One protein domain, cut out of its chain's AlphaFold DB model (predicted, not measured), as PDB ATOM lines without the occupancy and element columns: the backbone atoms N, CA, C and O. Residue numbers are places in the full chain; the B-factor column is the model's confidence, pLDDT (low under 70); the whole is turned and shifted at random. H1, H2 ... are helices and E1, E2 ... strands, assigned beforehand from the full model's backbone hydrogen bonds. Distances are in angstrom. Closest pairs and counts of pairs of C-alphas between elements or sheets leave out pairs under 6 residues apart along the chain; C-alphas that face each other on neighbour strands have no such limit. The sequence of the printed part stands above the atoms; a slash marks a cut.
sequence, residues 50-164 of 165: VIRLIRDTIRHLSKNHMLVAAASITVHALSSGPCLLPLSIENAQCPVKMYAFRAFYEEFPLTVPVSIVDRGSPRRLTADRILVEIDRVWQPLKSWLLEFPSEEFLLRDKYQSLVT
ATOM      1  N   VAL A  50     -27.400 -28.307  24.920       96.38
ATOM      2  CA  VAL A  50     -27.775 -28.720  26.274       96.38
ATOM      3  C   VAL A  50     -26.543 -29.171  27.038       96.38
ATOM      4  O   VAL A  50     -26.315 -28.690  28.143       96.38
ATOM      5  N   ILE A  51     -25.687 -30.012  26.443       96.62
ATOM      6  CA  ILE A  51     -24.455 -30.451  27.120       96.62
ATOM      7  C   ILE A  51     -23.516 -29.274  27.403       96.62
ATOM      8  O   ILE A  51     -22.886 -29.230  28.460       96.62
ATOM      9  N   ARG A  52     -23.445 -28.296  26.486       96.94
ATOM     10  CA  ARG A  52     -22.689 -27.053  26.700       96.94
ATOM     11  C   ARG A  52     -23.237 -26.287  27.900       96.94
ATOM     12  O   ARG A  52     -22.471 -25.951  28.797       96.94
ATOM     13  N   LEU A  53     -24.555 -26.110  27.967       98.19
ATOM     14  CA  LEU A  53     -25.196 -25.426  29.086       98.19
ATOM     15  C   LEU A  53     -25.031 -26.176  30.417       98.19
ATOM     16  O   LEU A  53     -24.789 -25.538  31.439       98.19
ATOM     17  N   ILE A  54     -25.103 -27.511  30.422       98.38
ATOM     18  CA  ILE A  54     -24.831 -28.324  31.617       98.38
ATOM     19  C   ILE A  54     -23.392 -28.084  32.092       98.38
ATOM     20  O   ILE A  54     -23.173 -27.791  33.265       98.38
ATOM     21  N   ARG A  55     -22.405 -28.139  31.187       98.25
ATOM     22  CA  ARG A  55     -20.991 -27.882  31.515       98.25
ATOM     23  C   ARG A  55     -20.775 -26.478  32.070       98.25
ATOM     24  O   ARG A  55     -20.059 -26.318  33.056       98.25
ATOM     25  N   ASP A  56     -21.401 -25.472  31.472       98.44
ATOM     26  CA  ASP A  56     -21.308 -24.092  31.951       98.44
ATOM     27  C   ASP A  56     -21.988 -23.911  33.312       98.44
ATOM     28  O   ASP A  56     -21.477 -23.181  34.161       98.44
ATOM     29  N   THR A  57     -23.081 -24.634  33.564       98.56
ATOM     30  CA  THR A  57     -23.749 -24.669  34.871       98.56
ATOM     31  C   THR A  57     -22.843 -25.277  35.934       98.56
ATOM     32  O   THR A  57     -22.658 -24.661  36.979       98.56
ATOM     33  N   ILE A  58     -22.217 -26.427  35.652       98.56
ATOM     34  CA  ILE A  58     -21.241 -27.060  36.552       98.56
ATOM     35  C   ILE A  58     -20.115 -26.072  36.870       98.56
ATOM     36  O   ILE A  58     -19.863 -25.791  38.037       98.56
ATOM     37  N   ARG A  59     -19.499 -25.461  35.846       98.50
ATOM     38  CA  ARG A  59     -18.431 -24.460  36.027       98.50
ATOM     39  C   ARG A  59     -18.876 -23.268  36.865       98.50
ATOM     40  O   ARG A  59     -18.088 -22.751  37.650       98.50
ATOM     41  N   HIS A  60     -20.103 -22.790  36.668       98.38
ATOM     42  CA  HIS A  60     -20.647 -21.686  37.446       98.38
ATOM     43  C   HIS A  60     -20.839 -22.081  38.914       98.38
ATOM     44  O   HIS A  60     -20.394 -21.349  39.794       98.38
ATOM     45  N   LEU A  61     -21.427 -23.251  39.183       98.38
ATOM     46  CA  LEU A  61     -21.611 -23.765  40.541       98.38
ATOM     47  C   LEU A  61     -20.269 -24.009  41.242       98.38
ATOM     48  O   LEU A  61     -20.123 -23.625  42.398       98.38
ATOM     49  N   SER A  62     -19.260 -24.530  40.541       98.31
ATOM     50  CA  SER A  62     -17.909 -24.725  41.087       98.31
ATOM     51  C   SER A  62     -17.244 -23.433  41.581       98.31
ATOM     52  O   SER A  62     -16.333 -23.506  42.398       98.31
ATOM     53  N   LYS A  63     -17.672 -22.244  41.134       98.12
ATOM     54  CA  LYS A  63     -17.134 -20.972  41.653       98.12
ATOM     55  C   LYS A  63     -17.619 -20.655  43.067       98.12
ATOM     56  O   LYS A  63     -16.908 -19.987  43.805       98.12
ATOM     57  N   ASN A  64     -18.818 -21.116  43.416       98.00
ATOM     58  CA  ASN A  64     -19.494 -20.764  44.667       98.00
ATOM     59  C   ASN A  64     -19.620 -21.955  45.630       98.00
ATOM     60  O   ASN A  64     -19.808 -21.758  46.825       98.00
ATOM     61  N   HIS A  65     -19.506 -23.187  45.127       97.50
ATOM     62  CA  HIS A  65     -19.697 -24.413  45.897       97.50
ATOM     63  C   HIS A  65     -18.447 -25.289  45.833       97.50
ATOM     64  O   HIS A  65     -18.182 -25.964  44.834       97.50
ATOM     65  N   MET A  66     -17.696 -25.303  46.937       95.69
ATOM     66  CA  MET A  66     -16.432 -26.035  47.054       95.69
ATOM     67  C   MET A  66     -16.593 -27.540  46.795       95.69
ATOM     68  O   MET A  66     -15.728 -28.127  46.154       95.69
ATOM     69  N   LEU A  67     -17.702 -28.154  47.224       95.62
ATOM     70  CA  LEU A  67     -17.975 -29.581  46.991       95.62
ATOM     71  C   LEU A  67     -18.081 -29.908  45.495       95.62
ATOM     72  O   LEU A  67     -17.453 -30.847  45.012       95.62
ATOM     73  N   VAL A  68     -18.818 -29.088  44.741       97.38
ATOM     74  CA  VAL A  68     -18.977 -29.234  43.284       97.38
ATOM     75  C   VAL A  68     -17.646 -29.010  42.568       97.38
ATOM     76  O   VAL A  68     -17.321 -29.719  41.616       97.38
ATOM     77  N   ALA A  69     -16.856 -28.034  43.029       96.94
ATOM     78  CA  ALA A  69     -15.512 -27.791  42.513       96.94
ATOM     79  C   ALA A  69     -14.592 -28.997  42.747       96.94
ATOM     80  O   ALA A  69     -13.981 -29.494  41.802       96.94
ATOM     81  N   ALA A  70     -14.551 -29.502  43.983       95.19
ATOM     82  CA  ALA A  70     -13.744 -30.652  44.361       95.19
ATOM     83  C   ALA A  70     -14.137 -31.884  43.542       95.19
ATOM     84  O   ALA A  70     -13.268 -32.537  42.981       95.19
ATOM     85  N   ALA A  71     -15.438 -32.138  43.370       96.12
ATOM     86  CA  ALA A  71     -15.954 -33.265  42.602       96.12
ATOM     87  C   ALA A  71     -15.560 -33.258  41.114       96.12
ATOM     88  O   ALA A  71     -15.643 -34.314  40.487       96.12
ATOM     89  N   SER A  72     -15.125 -32.121  40.548       96.56
ATOM     90  CA  SER A  72     -14.677 -31.988  39.149       96.56
ATOM     91  C   SER A  72     -15.581 -32.750  38.169       96.56
ATOM     92  O   SER A  72     -15.131 -33.590  37.385       96.56
ATOM     93  N   ILE A  73     -16.889 -32.496  38.277       98.00
ATOM     94  CA  ILE A  73     -17.928 -33.262  37.587       98.00
ATOM     95  C   ILE A  73     -17.755 -33.135  36.070       98.00
ATOM     96  O   ILE A  73     -17.705 -32.040  35.507       98.00
ATOM     97  N   THR A  74     -17.720 -34.280  35.398       97.38
ATOM     98  CA  THR A  74     -17.707 -34.398  33.937       97.38
ATOM     99  C   THR A  74     -19.060 -34.892  33.433       97.38
ATOM    100  O   THR A  74     -19.740 -35.645  34.128       97.38
ATOM    101  N   VAL A  75     -19.456 -34.464  32.229       97.19
ATOM    102  CA  VAL A  75     -20.708 -34.886  31.582       97.19
ATOM    103  C   VAL A  75     -20.487 -35.265  30.117       97.19
ATOM    104  O   VAL A  75     -19.803 -34.550  29.365       97.19
ATOM    105  N   HIS A  76     -21.100 -36.379  29.719       96.44
ATOM    106  CA  HIS A  76     -21.063 -36.954  28.375       96.44
ATOM    107  C   HIS A  76     -22.479 -37.301  27.903       96.44
ATOM    108  O   HIS A  76     -23.296 -37.755  28.696       96.44
ATOM    109  N   ALA A  77     -22.779 -37.109  26.618       96.00
ATOM    110  CA  ALA A  77     -23.995 -37.664  26.026       96.00
ATOM    111  C   ALA A  77     -23.804 -39.170  25.802       96.00
ATOM    112  O   ALA A  77     -22.713 -39.602  25.425       96.00
ATOM    113  N   LEU A  78     -24.851 -39.962  26.038       95.12
ATOM    114  CA  LEU A  78     -24.792 -41.418  25.873       95.12
ATOM    115  C   LEU A  78     -25.448 -41.906  24.582       95.12
ATOM    116  O   LEU A  78     -25.118 -42.988  24.115       95.12
ATOM    117  N   SER A  79     -26.336 -41.120  23.974       89.62
ATOM    118  CA  SER A  79     -26.960 -41.466  22.696       89.62
ATOM    119  C   SER A  79     -26.492 -40.548  21.569       89.62
ATOM    120  O   SER A  79     -26.293 -39.347  21.759       89.62
ATOM    121  N   SER A  80     -26.335 -41.127  20.375       89.00
ATOM    122  CA  SER A  80     -26.126 -40.399  19.116       89.00
ATOM    123  C   SER A  80     -27.423 -39.803  18.562       89.00
ATOM    124  O   SER A  80     -27.405 -39.175  17.506       89.00
ATOM    125  N   GLY A  81     -28.541 -39.989  19.271       88.81
ATOM    126  CA  GLY A  81     -29.839 -39.440  18.905       88.81
ATOM    127  C   GLY A  81     -29.828 -37.912  18.786       88.81
ATOM    128  O   GLY A  81     -28.868 -37.247  19.214       88.81
ATOM    129  N   PRO A  82     -30.899 -37.341  18.212       91.88
ATOM    130  CA  PRO A  82     -30.986 -35.909  17.978       91.88
ATOM    131  C   PRO A  82     -30.818 -35.135  19.293       91.88
ATOM    132  O   PRO A  82     -31.198 -35.592  20.375       91.88
ATOM    133  N   CYS A  83     -30.211 -33.951  19.217       93.81
ATOM    134  CA  CYS A  83     -30.124 -33.054  20.369       93.81
ATOM    135  C   CYS A  83     -31.538 -32.686  20.834       93.81
ATOM    136  O   CYS A  83     -32.440 -32.607  20.009       93.81
ATOM    137  N   LEU A  84     -31.754 -32.417  22.126       94.62
ATOM    138  CA  LEU A  84     -33.086 -32.017  22.621       94.62
ATOM    139  C   LEU A  84     -33.547 -30.663  22.054       94.62
ATOM    140  O   LEU A  84     -34.751 -30.381  22.024       94.62
ATOM    141  N   LEU A  85     -32.587 -29.841  21.617       93.25
ATOM    142  CA  LEU A  85     -32.790 -28.555  20.962       93.25
ATOM    143  C   LEU A  85     -31.822 -28.365  19.779       93.25
ATOM    144  O   LEU A  85     -30.676 -28.817  19.872       93.25
ATOM    145  N   PRO A  86     -32.246 -27.652  18.717       94.00
ATOM    146  CA  PRO A  86     -33.586 -27.073  18.515       94.00
ATOM    147  C   PRO A  86     -34.678 -28.143  18.349       94.00
ATOM    148  O   PRO A  86     -34.375 -29.289  18.030       94.00
ATOM    149  N   LEU A  87     -35.944 -27.796  18.616       94.38
ATOM    150  CA  LEU A  87     -37.067 -28.728  18.464       94.38
ATOM    151  C   LEU A  87     -37.205 -29.128  16.984       94.38
ATOM    152  O   LEU A  87     -37.306 -28.270  16.110       94.38
ATOM    153  N   SER A  88     -37.200 -30.428  16.720       93.00
ATOM    154  CA  SER A  88     -37.372 -31.056  15.414       93.00
ATOM    155  C   SER A  88     -38.444 -32.141  15.511       93.00
ATOM    156  O   SER A  88     -38.836 -32.544  16.605       93.00
ATOM    157  N   ILE A  89     -38.921 -32.647  14.373       92.56
ATOM    158  CA  ILE A  89     -39.886 -33.760  14.364       92.56
ATOM    159  C   ILE A  89     -39.283 -34.996  15.056       92.56
ATOM    160  O   ILE A  89     -39.955 -35.645  15.855       92.56
ATOM    161  N   GLU A  90     -37.998 -35.269  14.814       90.94
ATOM    162  CA  GLU A  90     -37.282 -36.425  15.368       90.94
ATOM    163  C   GLU A  90     -37.194 -36.381  16.898       90.94
ATOM    164  O   GLU A  90     -37.457 -37.374  17.574       90.94
ATOM    165  N   ASN A  91     -36.852 -35.223  17.471       93.00
ATOM    166  CA  ASN A  91     -36.732 -35.087  18.921       93.00
ATOM    167  C   ASN A  91     -38.060 -34.700  19.597       93.00
ATOM    168  O   ASN A  91     -38.127 -34.691  20.825       93.00
ATOM    169  N   ALA A  92     -39.119 -34.360  18.856       93.50
ATOM    170  CA  ALA A  92     -40.432 -34.076  19.436       93.50
ATOM    171  C   ALA A  92     -41.033 -35.330  20.088       93.50
ATOM    172  O   ALA A  92     -41.638 -35.238  21.152       93.50
ATOM    173  N   GLN A  93     -40.796 -36.499  19.487       92.00
ATOM    174  CA  GLN A  93     -41.267 -37.794  19.993       92.00
ATOM    175  C   GLN A  93     -40.392 -38.359  21.121       92.00
ATOM    176  O   GLN A  93     -40.849 -39.196  21.894       92.00
ATOM    177  N   CYS A  94     -39.149 -37.890  21.242       92.38
ATOM    178  CA  CYS A  94     -38.203 -38.320  22.267       92.38
ATOM    179  C   CYS A  94     -37.750 -37.108  23.103       92.38
ATOM    180  O   CYS A  94     -36.703 -36.517  22.829       92.38
ATOM    181  N   PRO A  95     -38.542 -36.683  24.110       94.56
ATOM    182  CA  PRO A  95     -38.242 -35.494  24.906       94.56
ATOM    183  C   PRO A  95     -37.151 -35.703  25.958       94.56
ATOM    184  O   PRO A  95     -36.878 -34.787  26.729       94.56
ATOM    185  N   VAL A  96     -36.537 -36.884  25.988       96.44
ATOM    186  CA  VAL A  96     -35.552 -37.288  26.983       96.44
ATOM    187  C   VAL A  96     -34.288 -37.757  26.279       96.44
ATOM    188  O   VAL A  96     -34.349 -38.536  25.329       96.44
ATOM    189  N   LYS A  97     -33.131 -37.312  26.763       96.25
ATOM    190  CA  LYS A  97     -31.821 -37.783  26.305       96.25
ATOM    191  C   LYS A  97     -30.997 -38.236  27.504       96.25
ATOM    192  O   LYS A  97     -31.036 -37.609  28.556       96.25
ATOM    193  N   MET A  98     -30.270 -39.337  27.340       97.06
ATOM    194  CA  MET A  98     -29.436 -39.907  28.400       97.06
ATOM    195  C   MET A  98     -28.060 -39.247  28.416       97.06
ATOM    196  O   MET A  98     -27.393 -39.147  27.377       97.06
ATOM    197  N   TYR A  99     -27.615 -38.849  29.603       97.44
ATOM    198  CA  TYR A  99     -26.285 -38.300  29.842       97.44
ATOM    199  C   TYR A  99     -25.588 -39.075  30.961       97.44
ATOM    200  O   TYR A  99     -26.225 -39.547  31.894       97.44
ATOM    201  N   ALA A 100     -24.269 -39.198  30.870       97.81
ATOM    202  CA  ALA A 100     -23.417 -39.775  31.898       97.81
ATOM    203  C   ALA A 100     -22.726 -38.654  32.671       97.81
ATOM    204  O   ALA A 100     -21.956 -37.891  32.081       97.81
ATOM    205  N   PHE A 101     -22.961 -38.589  33.979       98.12
ATOM    206  CA  PHE A 101     -22.290 -37.678  34.901       98.12
ATOM    207  C   PHE A 101     -21.276 -38.445  35.741       98.12
ATOM    208  O   PHE A 101     -21.571 -39.517  36.264       98.12
ATOM    209  N   ARG A 102     -20.065 -37.911  35.883       97.44
ATOM    210  CA  ARG A 102     -19.000 -38.571  36.646       97.44
ATOM    211  C   ARG A 102     -18.215 -37.568  37.470       97.44
ATOM    212  O   ARG A 102     -17.574 -36.684  36.899       97.44
ATOM    213  N   ALA A 103     -18.232 -37.747  38.787       96.94
ATOM    214  CA  ALA A 103     -17.306 -37.086  39.698       96.94
ATOM    215  C   ALA A 103     -15.902 -37.710  39.590       96.94
ATOM    216  O   ALA A 103     -15.762 -38.886  39.255       96.94
ATOM    217  N   PHE A 104     -14.846 -36.945  39.876       95.00
ATOM    218  CA  PHE A 104     -13.460 -37.389  39.680       95.00
ATOM    219  C   PHE A 104     -13.054 -38.585  40.538       95.00
ATOM    220  O   PHE A 104     -12.064 -39.239  40.213       95.00
ATOM    221  N   TYR A 105     -13.759 -38.842  41.632       93.06
ATOM    222  CA  TYR A 105     -13.488 -39.959  42.527       93.06
ATOM    223  C   TYR A 105     -14.311 -41.207  42.194       93.06
ATOM    224  O   TYR A 105     -13.975 -42.307  42.622       93.06
ATOM    225  N   GLU A 106     -15.355 -41.058  41.382       94.81
ATOM    226  CA  GLU A 106     -16.149 -42.178  40.897       94.81
ATOM    227  C   GLU A 106     -15.433 -42.842  39.716       94.81
ATOM    228  O   GLU A 106     -14.887 -42.195  38.811       94.81
ATOM    229  N   GLU A 107     -15.424 -44.169  39.702       95.12
ATOM    230  CA  GLU A 107     -14.905 -44.915  38.561       95.12
ATOM    231  C   GLU A 107     -15.910 -44.947  37.406       95.12
ATOM    232  O   GLU A 107     -15.555 -44.639  36.262       95.12
ATOM    233  N   PHE A 108     -17.159 -45.290  37.716       97.06
ATOM    234  CA  PHE A 108     -18.231 -45.467  36.745       97.06
ATOM    235  C   PHE A 108     -19.162 -44.248  36.765       97.06
ATOM    236  O   PHE A 108     -19.524 -43.781  37.845       97.06
ATOM    237  N   PRO A 109     -19.538 -43.706  35.595       97.56
ATOM    238  CA  PRO A 109     -20.468 -42.586  35.519       97.56
ATOM    239  C   PRO A 109     -21.881 -43.011  35.932       97.56
ATOM    240  O   PRO A 109     -22.305 -44.127  35.639       97.56
ATOM    241  N   LEU A 110     -22.633 -42.087  36.524       97.62
ATOM    242  CA  LEU A 110     -24.071 -42.212  36.720       97.62
ATOM    243  C   LEU A 110     -24.799 -41.828  35.425       97.62
ATOM    244  O   LEU A 110     -24.593 -40.730  34.903       97.62
ATOM    245  N   THR A 111     -25.645 -42.717  34.908       97.75
ATOM    246  CA  THR A 111     -26.546 -42.405  33.789       97.75
ATOM    247  C   THR A 111     -27.772 -41.686  34.317       97.75
ATOM    248  O   THR A 111     -28.442 -42.209  35.198       97.75
ATOM    249  N   VAL A 112     -28.103 -40.531  33.745       97.75
ATOM    250  CA  VAL A 112     -29.312 -39.789  34.105       97.75
ATOM    251  C   VAL A 112     -30.115 -39.406  32.856       97.75
ATOM    252  O   VAL A 112     -29.537 -38.921  31.869       97.75
ATOM    253  N   PRO A 113     -31.443 -39.603  32.872       97.94
ATOM    254  CA  PRO A 113     -32.345 -39.021  31.892       97.94
ATOM    255  C   PRO A 113     -32.419 -37.501  32.069       97.94
ATOM    256  O   PRO A 113     -32.566 -36.993  33.180       97.94
ATOM    257  N   VAL A 114     -32.326 -36.766  30.963       98.19
ATOM    258  CA  VAL A 114     -32.405 -35.303  30.940       98.19
ATOM    259  C   VAL A 114     -33.522 -34.860  30.009       98.19
ATOM    260  O   VAL A 114     -33.623 -35.340  28.879       98.19
ATOM    261  N   SER A 115     -34.325 -33.908  30.475       97.81
ATOM    262  CA  SER A 115     -35.414 -33.275  29.731       97.81
ATOM    263  C   SER A 115     -35.348 -31.752  29.871       97.81
ATOM    264  O   SER A 115     -34.582 -31.207  30.668       97.81
ATOM    265  N   ILE A 116     -36.138 -31.043  29.069       97.88
ATOM    266  CA  ILE A 116     -36.232 -29.582  29.084       97.88
ATOM    267  C   ILE A 116     -37.692 -29.180  29.265       97.88
ATOM    268  O   ILE A 116     -38.566 -29.639  28.531       97.88
ATOM    269  N   VAL A 117     -37.950 -28.267  30.196       96.88
ATOM    270  CA  VAL A 117     -39.267 -27.652  30.393       96.88
ATOM    271  C   VAL A 117     -39.567 -26.689  29.245       96.88
ATOM    272  O   VAL A 117     -38.723 -25.868  28.875       96.88
ATOM    273  N   ASP A 118     -40.780 -26.756  28.699       93.81
ATOM    274  CA  ASP A 118     -41.290 -25.872  27.642       93.81
ATOM    275  C   ASP A 118     -40.407 -25.817  26.382       93.81
ATOM    276  O   ASP A 118     -40.063 -24.740  25.899       93.81
ATOM    277  N   ARG A 119     -39.998 -26.962  25.823       93.12
ATOM    278  CA  ARG A 119     -39.062 -27.040  24.672       93.12
ATOM    279  C   ARG A 119     -39.403 -26.153  23.466       93.12
ATOM    280  O   ARG A 119     -38.493 -25.744  22.757       93.12
ATOM    281  N   GLY A 120     -40.683 -25.853  23.245       91.88
ATOM    282  CA  GLY A 120     -41.149 -24.955  22.179       91.88
ATOM    283  C   GLY A 120     -41.112 -23.462  22.527       91.88
ATOM    284  O   GLY A 120     -41.483 -22.632  21.704       91.88
ATOM    285  N   SER A 121     -40.705 -23.098  23.743       93.25
ATOM    286  CA  SER A 121     -40.661 -21.704  24.181       93.25
ATOM    287  C   SER A 121     -39.638 -20.908  23.364       93.25
ATOM    288  O   SER A 121     -38.495 -21.351  23.240       93.25
ATOM    289  N   PRO A 122     -39.980 -19.690  22.905       92.19
ATOM    290  CA  PRO A 122     -39.030 -18.807  22.227       92.19
ATOM    291  C   PRO A 122     -37.968 -18.240  23.182       92.19
ATOM    292  O   PRO A 122     -37.017 -17.588  22.753       92.19
ATOM    293  N   ARG A 123     -38.125 -18.442  24.498       93.38
ATOM    294  CA  ARG A 123     -37.163 -17.980  25.499       93.38
ATOM    295  C   ARG A 123     -35.870 -18.782  25.402       93.38
ATOM    296  O   ARG A 123     -35.896 -20.006  25.261       93.38
ATOM    297  N   ARG A 124     -34.741 -18.091  25.592       94.69
ATOM    298  CA  ARG A 124     -33.408 -18.700  25.681       94.69
ATOM    299  C   ARG A 124     -33.412 -19.863  26.681       94.69
ATOM    300  O   ARG A 124     -34.002 -19.760  27.759       94.69
ATOM    301  N   LEU A 125     -32.742 -20.960  26.325       96.38
ATOM    302  CA  LEU A 125     -32.537 -22.083  27.233       96.38
ATOM    303  C   LEU A 125     -31.692 -21.625  28.429       96.38
ATOM    304  O   LEU A 125     -30.602 -21.077  28.256       96.38
ATOM    305  N   THR A 126     -32.199 -21.868  29.631       97.50
ATOM    306  CA  THR A 126     -31.501 -21.629  30.895       97.50
ATOM    307  C   THR A 126     -31.399 -22.932  31.674       97.50
ATOM    308  O   THR A 126     -32.185 -23.857  31.469       97.50
ATOM    309  N   ALA A 127     -30.419 -23.012  32.570       97.31
ATOM    310  CA  ALA A 127     -30.174 -24.210  33.366       97.31
ATOM    311  C   ALA A 127     -31.358 -24.578  34.277       97.31
ATOM    312  O   ALA A 127     -31.593 -25.755  34.519       97.31
ATOM    313  N   ASP A 128     -32.149 -23.589  34.705       96.75
ATOM    314  CA  ASP A 128     -33.360 -23.790  35.519       96.75
ATOM    315  C   ASP A 128     -34.480 -24.521  34.765       96.75
ATOM    316  O   ASP A 128     -35.432 -25.000  35.370       96.75
ATOM    317  N   ARG A 129     -34.373 -24.612  33.435       97.69
ATOM    318  CA  ARG A 129     -35.323 -25.333  32.582       97.69
ATOM    319  C   ARG A 129     -34.859 -26.743  32.240       97.69
ATOM    320  O   ARG A 129     -35.596 -27.450  31.562       97.69
ATOM    321  N   ILE A 130     -33.656 -27.140  32.649       98.44
ATOM    322  CA  ILE A 130     -33.172 -28.508  32.473       98.44
ATOM    323  C   ILE A 130     -33.607 -29.315  33.691       98.44
ATOM    324  O   ILE A 130     -33.301 -28.944  34.826       98.44
ATOM    325  N   LEU A 131     -34.297 -30.422  33.439       98.62
ATOM    326  CA  LEU A 131     -34.668 -31.392  34.458       98.62
ATOM    327  C   LEU A 131     -33.817 -32.645  34.307       98.62
ATOM    328  O   LEU A 131     -33.521 -33.076  33.191       98.62
ATOM    329  N   VAL A 132     -33.468 -33.229  35.441       98.38
ATOM    330  CA  VAL A 132     -32.827 -34.537  35.547       98.38
ATOM    331  C   VAL A 132     -33.766 -35.471  36.294       98.38
ATOM    332  O   VAL A 132     -34.436 -35.042  37.235       98.38
ATOM    333  N   GLU A 133     -33.847 -36.723  35.863       98.06
ATOM    334  CA  GLU A 133     -34.625 -37.751  36.554       98.06
ATOM    335  C   GLU A 133     -33.698 -38.597  37.425       98.06
ATOM    336  O   GLU A 133     -32.746 -39.190  36.924       98.06
ATOM    337  N   ILE A 134     -33.979 -38.653  38.724       95.94
ATOM    338  CA  ILE A 134     -33.281 -39.503  39.695       95.94
ATOM    339  C   ILE A 134     -34.349 -40.216  40.504       95.94
ATOM    340  O   ILE A 134     -35.301 -39.574  40.945       95.94
ATOM    341  N   ASP A 135     -34.245 -41.536  40.647       94.88
ATOM    342  CA  ASP A 135     -35.235 -42.344  41.371       94.88
ATOM    343  C   ASP A 135     -36.688 -42.077  40.928       94.88
ATOM    344  O   ASP A 135     -37.622 -42.076  41.729       94.88
ATOM    345  N   ARG A 136     -36.885 -41.862  39.615       95.50
ATOM    346  CA  ARG A 136     -38.177 -41.532  38.970       95.50
ATOM    347  C   ARG A 136     -38.772 -40.179  39.368       95.50
ATOM    348  O   ARG A 136     -39.953 -39.922  39.131       95.50
ATOM    349  N   VAL A 137     -37.968 -39.307  39.966       97.25
ATOM    350  CA  VAL A 137     -38.349 -37.942  40.320       97.25
ATOM    351  C   VAL A 137     -37.594 -36.969  39.427       97.25
ATOM    352  O   VAL A 137     -36.364 -36.958  39.380       97.25
ATOM    353  N   TRP A 138     -38.349 -36.132  38.718       98.31
ATOM    354  CA  TRP A 138     -37.790 -35.033  37.941       98.31
ATOM    355  C   TRP A 138     -37.483 -33.851  38.849       98.31
ATOM    356  O   TRP A 138     -38.369 -33.340  39.534       98.31
ATOM    357  N   GLN A 139     -36.247 -33.373  38.800       98.19
ATOM    358  CA  GLN A 139     -35.805 -32.226  39.581       98.19
ATOM    359  C   GLN A 139     -34.929 -31.272  38.760       98.19
ATOM    360  O   GLN A 139     -34.332 -31.685  37.759       98.19
ATOM    361  N   PRO A 140     -34.842 -29.983  39.140       98.31
ATOM    362  CA  PRO A 140     -33.993 -29.021  38.449       98.31
ATOM    363  C   PRO A 140     -32.519 -29.431  38.478       98.31
ATOM    364  O   PRO A 140     -31.975 -29.762  39.531       98.31
ATOM    365  N   LEU A 141     -31.847 -29.311  37.328       98.44
ATOM    366  CA  LEU A 141     -30.432 -29.658  37.166       98.44
ATOM    367  C   LEU A 141     -29.541 -29.014  38.235       98.44
ATOM    368  O   LEU A 141     -28.645 -29.668  38.758       98.44
ATOM    369  N   LYS A 142     -29.759 -27.729  38.547       98.25
ATOM    370  CA  LYS A 142     -28.935 -27.007  39.528       98.25
ATOM    371  C   LYS A 142     -29.051 -27.601  40.926       98.25
ATOM    372  O   LYS A 142     -28.021 -27.802  41.556       98.25
ATOM    373  N   SER A 143     -30.275 -27.862  41.386       97.94
ATOM    374  CA  SER A 143     -30.523 -28.433  42.713       97.94
ATOM    375  C   SER A 143     -29.847 -29.792  42.830       97.94
ATOM    376  O   SER A 143     -29.037 -30.004  43.723       97.94
ATOM    377  N   TRP A 144     -30.056 -30.651  41.833       97.88
ATOM    378  CA  TRP A 144     -29.425 -31.963  41.810       97.88
ATOM    379  C   TRP A 144     -27.892 -31.904  41.757       97.88
ATOM    380  O   TRP A 144     -27.226 -32.647  42.466       97.88
ATOM    381  N   LEU A 145     -27.294 -31.008  40.961       98.06
ATOM    382  CA  LEU A 145     -25.831 -30.879  40.882       98.06
ATOM    383  C   LEU A 145     -25.182 -30.466  42.211       98.06
ATOM    384  O   LEU A 145     -24.000 -30.746  42.407       98.06
ATOM    385  N   LEU A 146     -25.919 -29.787  43.094       97.50
ATOM    386  CA  LEU A 146     -25.445 -29.434  44.434       97.50
ATOM    387  C   LEU A 146     -25.444 -30.639  45.381       97.50
ATOM    388  O   LEU A 146     -24.588 -30.706  46.257       97.50
ATOM    389  N   GLU A 147     -26.361 -31.582  45.175       96.31
ATOM    390  CA  GLU A 147     -26.512 -32.814  45.961       96.31
ATOM    391  C   GLU A 147     -25.704 -33.989  45.387       96.31
ATOM    392  O   GLU A 147     -25.449 -34.973  46.074       96.31
ATOM    393  N   PHE A 148     -25.299 -33.902  44.117       95.94
ATOM    394  CA  PHE A 148     -24.634 -34.990  43.404       95.94
ATOM    395  C   PHE A 148     -23.284 -35.409  44.024       95.94
ATOM    396  O   PHE A 148     -23.038 -36.613  44.139       95.94
ATOM    397  N   PRO A 149     -22.382 -34.488  44.426       94.50
ATOM    398  CA  PRO A 149     -21.187 -34.864  45.171       94.50
ATOM    399  C   PRO A 149     -21.528 -35.422  46.556       94.50
ATOM    400  O   PRO A 149     -22.179 -34.760  47.355       94.50
ATOM    401  N   SER A 150     -21.002 -36.600  46.884       89.31
ATOM    402  CA  SER A 150     -21.116 -37.154  48.233       89.31
ATOM    403  C   SER A 150     -20.104 -36.479  49.156       89.31
ATOM    404  O   SER A 150     -18.891 -36.580  48.939       89.31
ATOM    405  N   GLU A 151     -20.586 -35.819  50.210       85.81
ATOM    406  CA  GLU A 151     -19.725 -35.233  51.246       85.81
ATOM    407  C   GLU A 151     -18.830 -36.282  51.916       85.81
ATOM    408  O   GLU A 151     -17.667 -36.005  52.219       85.81
ATOM    409  N   GLU A 152     -19.336 -37.509  52.088       86.12
ATOM    410  CA  GLU A 152     -18.601 -38.603  52.725       86.12
ATOM    411  C   GLU A 152     -17.268 -38.885  52.033       86.12
ATOM    412  O   GLU A 152     -16.280 -39.206  52.696       86.12
ATOM    413  N   PHE A 153     -17.219 -38.751  50.705       77.75
ATOM    414  CA  PHE A 153     -16.008 -39.040  49.950       77.75
ATOM    415  C   PHE A 153     -14.885 -38.052  50.288       77.75
ATOM    416  O   PHE A 153     -13.753 -38.459  50.540       77.75
ATOM    417  N   LEU A 154     -15.202 -36.758  50.381       74.25
ATOM    418  CA  LEU A 154     -14.210 -35.730  50.716       74.25
ATOM    419  C   LEU A 154     -13.683 -35.865  52.147       74.25
ATOM    420  O   LEU A 154     -12.573 -35.421  52.451       74.25
ATOM    421  N   LEU A 155     -14.471 -36.469  53.034       79.44
ATOM    422  CA  LEU A 155     -14.078 -36.710  54.417       79.44
ATOM    423  C   LEU A 155     -13.207 -37.968  54.560       79.44
ATOM    424  O   LEU A 155     -12.304 -37.976  55.398       79.44
ATOM    425  N   ARG A 156     -13.406 -39.004  53.731       75.44
ATOM    426  CA  ARG A 156     -12.630 -40.258  53.806       75.44
ATOM    427  C   ARG A 156     -11.136 -40.071  53.528       75.44
ATOM    428  O   ARG A 156     -10.326 -40.652  54.251       75.44
ATOM    429  N   ASP A 157     -10.762 -39.218  52.576       59.97
ATOM    430  CA  ASP A 157      -9.346 -38.967  52.245       59.97
ATOM    431  C   ASP A 157      -8.579 -38.275  53.390       59.97
ATOM    432  O   ASP A 157      -7.388 -38.534  53.610       59.97
ATOM    433  N   LYS A 158      -9.259 -37.447  54.198       61.41
ATOM    434  CA  LYS A 158      -8.657 -36.844  55.401       61.41
ATOM    435  C   LYS A 158      -8.382 -37.879  56.489       61.41
ATOM    436  O   LYS A 158      -7.367 -37.794  57.167       61.41
ATOM    437  N   TYR A 159      -9.259 -38.866  56.655       60.75
ATOM    438  CA  TYR A 159      -9.068 -39.900  57.672       60.75
ATOM    439  C   TYR A 159      -7.949 -40.876  57.313       60.75
ATOM    440  O   TYR A 159      -7.159 -41.234  58.182       60.75
ATOM    441  N   GLN A 160      -7.830 -41.280  56.045       61.31
ATOM    442  CA  GLN A 160      -6.763 -42.201  55.645       61.31
ATOM    443  C   GLN A 160      -5.372 -41.565  55.766       61.31
ATOM    444  O   GLN A 160      -4.452 -42.230  56.232       61.31
ATOM    445  N   SER A 161      -5.238 -40.274  55.442       59.50
ATOM    446  CA  SER A 161      -3.971 -39.536  55.571       59.50
ATOM    447  C   SER A 161      -3.539 -39.267  57.020       59.50
ATOM    448  O   SER A 161      -2.344 -39.164  57.277       59.50
ATOM    449  N   LEU A 162      -4.477 -39.206  57.973       60.06
ATOM    450  CA  LEU A 162      -4.179 -39.038  59.404       60.06
ATOM    451  C   LEU A 162      -3.783 -40.344  60.109       60.06
ATOM    452  O   LEU A 162      -3.091 -40.297  61.115       60.06
ATOM    453  N   VAL A 163      -4.217 -41.503  59.605       63.75
ATOM    454  CA  VAL A 163      -3.926 -42.819  60.215       63.75
ATOM    455  C   VAL A 163      -2.569 -43.384  59.766       63.75
ATOM    456  O   VAL A 163      -2.073 -44.341  60.351       63.75
ATOM    457  N   THR A 164      -1.949 -42.805  58.733       66.19
ATOM    458  CA  THR A 164      -0.633 -43.241  58.224       66.19
ATOM    459  C   THR A 164       0.557 -42.428  58.756       66.19
ATOM    460  O   THR A 164       1.669 -42.616  58.261       66.19
TER     461      THR A 164
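Overview. This is residues 50 to 164 of the 165 residues of an uncharacterized protein of Massariosphaeria phaeospora (UniProt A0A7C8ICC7). A strongly twisted sheet of five strands is joined by two helices, H1 beside its strands and H4 on it, with the short H2 near one end of both. From that same end the last helix, H5, leads away, and residues 155 to 164 stick out as an arm, while the small H3 and the long loop of residues 117 to 129 lie toward the opposite end. The printed part has 115 residues, with five named helices and five named strands in the order H1 H2 E1 H3 E2 E3 E4 E5 H4 H5; the sheet's order is E1 - E2 - E3 - E4 - E5, all antiparallel, and the class is mixed, helices and strands. The whole is only just compact, close to loose, with a radius of gyration of the C-alphas of 16.0 A and spans of 60 by 26 by 23 A, the arm of residues 155 to 164 making a part of the length.

Arrangement. H1, residues 50 to 64, is on the sheet with its residues 50 to 58, but at the sheet's level, at a height of 3.4 A. Its closest C-alphas to E1, residues 74 to 77, are those of Arg 55 and Val 75, 7.0 A apart. H2, residues 66 to 71, and H1 touch only at the corner by their link, at a steep tilt of 46 degrees, opposite ways; the closest C-alphas are those of Ser 62 and Ala 69, 4.1 A apart. E1 is an edge strand, antiparallel to E2, residues 97 to 102, with N 76 and O 100 2.9 A apart. H3, residues 89 to 92, touches no helix and is not on the sheet. E2 and E3, residues 110 to 116, form a hairpin, with N 99 and O 112 3.0 A apart. The pairing of E3 is staggered: residues 110 to 114 pair with E2 and residues 114 to 116 with E4, residues 130 to 134. E3 and E4 form a hairpin, with N 131 and O 115 2.9 A apart. E4 and E5, residues 137 to 140, form another, with N 132 and O 139 2.9 A apart. E2 E3 E4 E5 are a meander, each strand the antiparallel neighbour of the one before. H4, residues 141 to 147, is on the sheet at a height of 9.2 A. H4 and H1 touch at a steep tilt of 43 degrees, the same way, closest at the C-alphas of Thr 57 and Lys 142, 7.4 A apart. H2 and H4 only just touch, with 3 pairs of C-alphas within 8 A, the closest those of Val 68 and Leu 146, 6.6 A apart. H5, residues 151 to 163, is close to H2 but not clearly touching, the closest C-alphas being those of Leu 67 and Glu 151, 7.3 A apart. Every O i to N i+4 pair is within hydrogen-bond range in H2 and H4; the counts are 9 of 11 in H1 and 7 of 9 in H5, and H3 is too short for such a pair.

Along the chain. H1 begins at C-alpha 50, (-27.775, -28.720, 26.274), and is 21.7 A long. H2 spans 8.5 A, E1 10.6 A and H3 5.1 A. E2 spans 16.5 A. E3, the longest strand, begins at C-alpha 110, (-24.071, -42.212, 36.720), and spans 19.1 A. E4 spans 13.2 A, and E5 and H4 10.1 A each. H5, 19.7 A long, ends at C-alpha 163, (-3.926, -42.819, 60.215).

Size, cuts and confidence. The C-alphas of Ile 89 and Thr 164, the two farthest apart, are 59.6 A from each other. Without residues 155 to 164, which stand free, the body spans 44 by 27 by 23 A. The printed part has no cut. The links E1 to H3 and E3 to E4 are long. The mean pLDDT of the printed part is 92.8, and residues 157 to 164 are under 70.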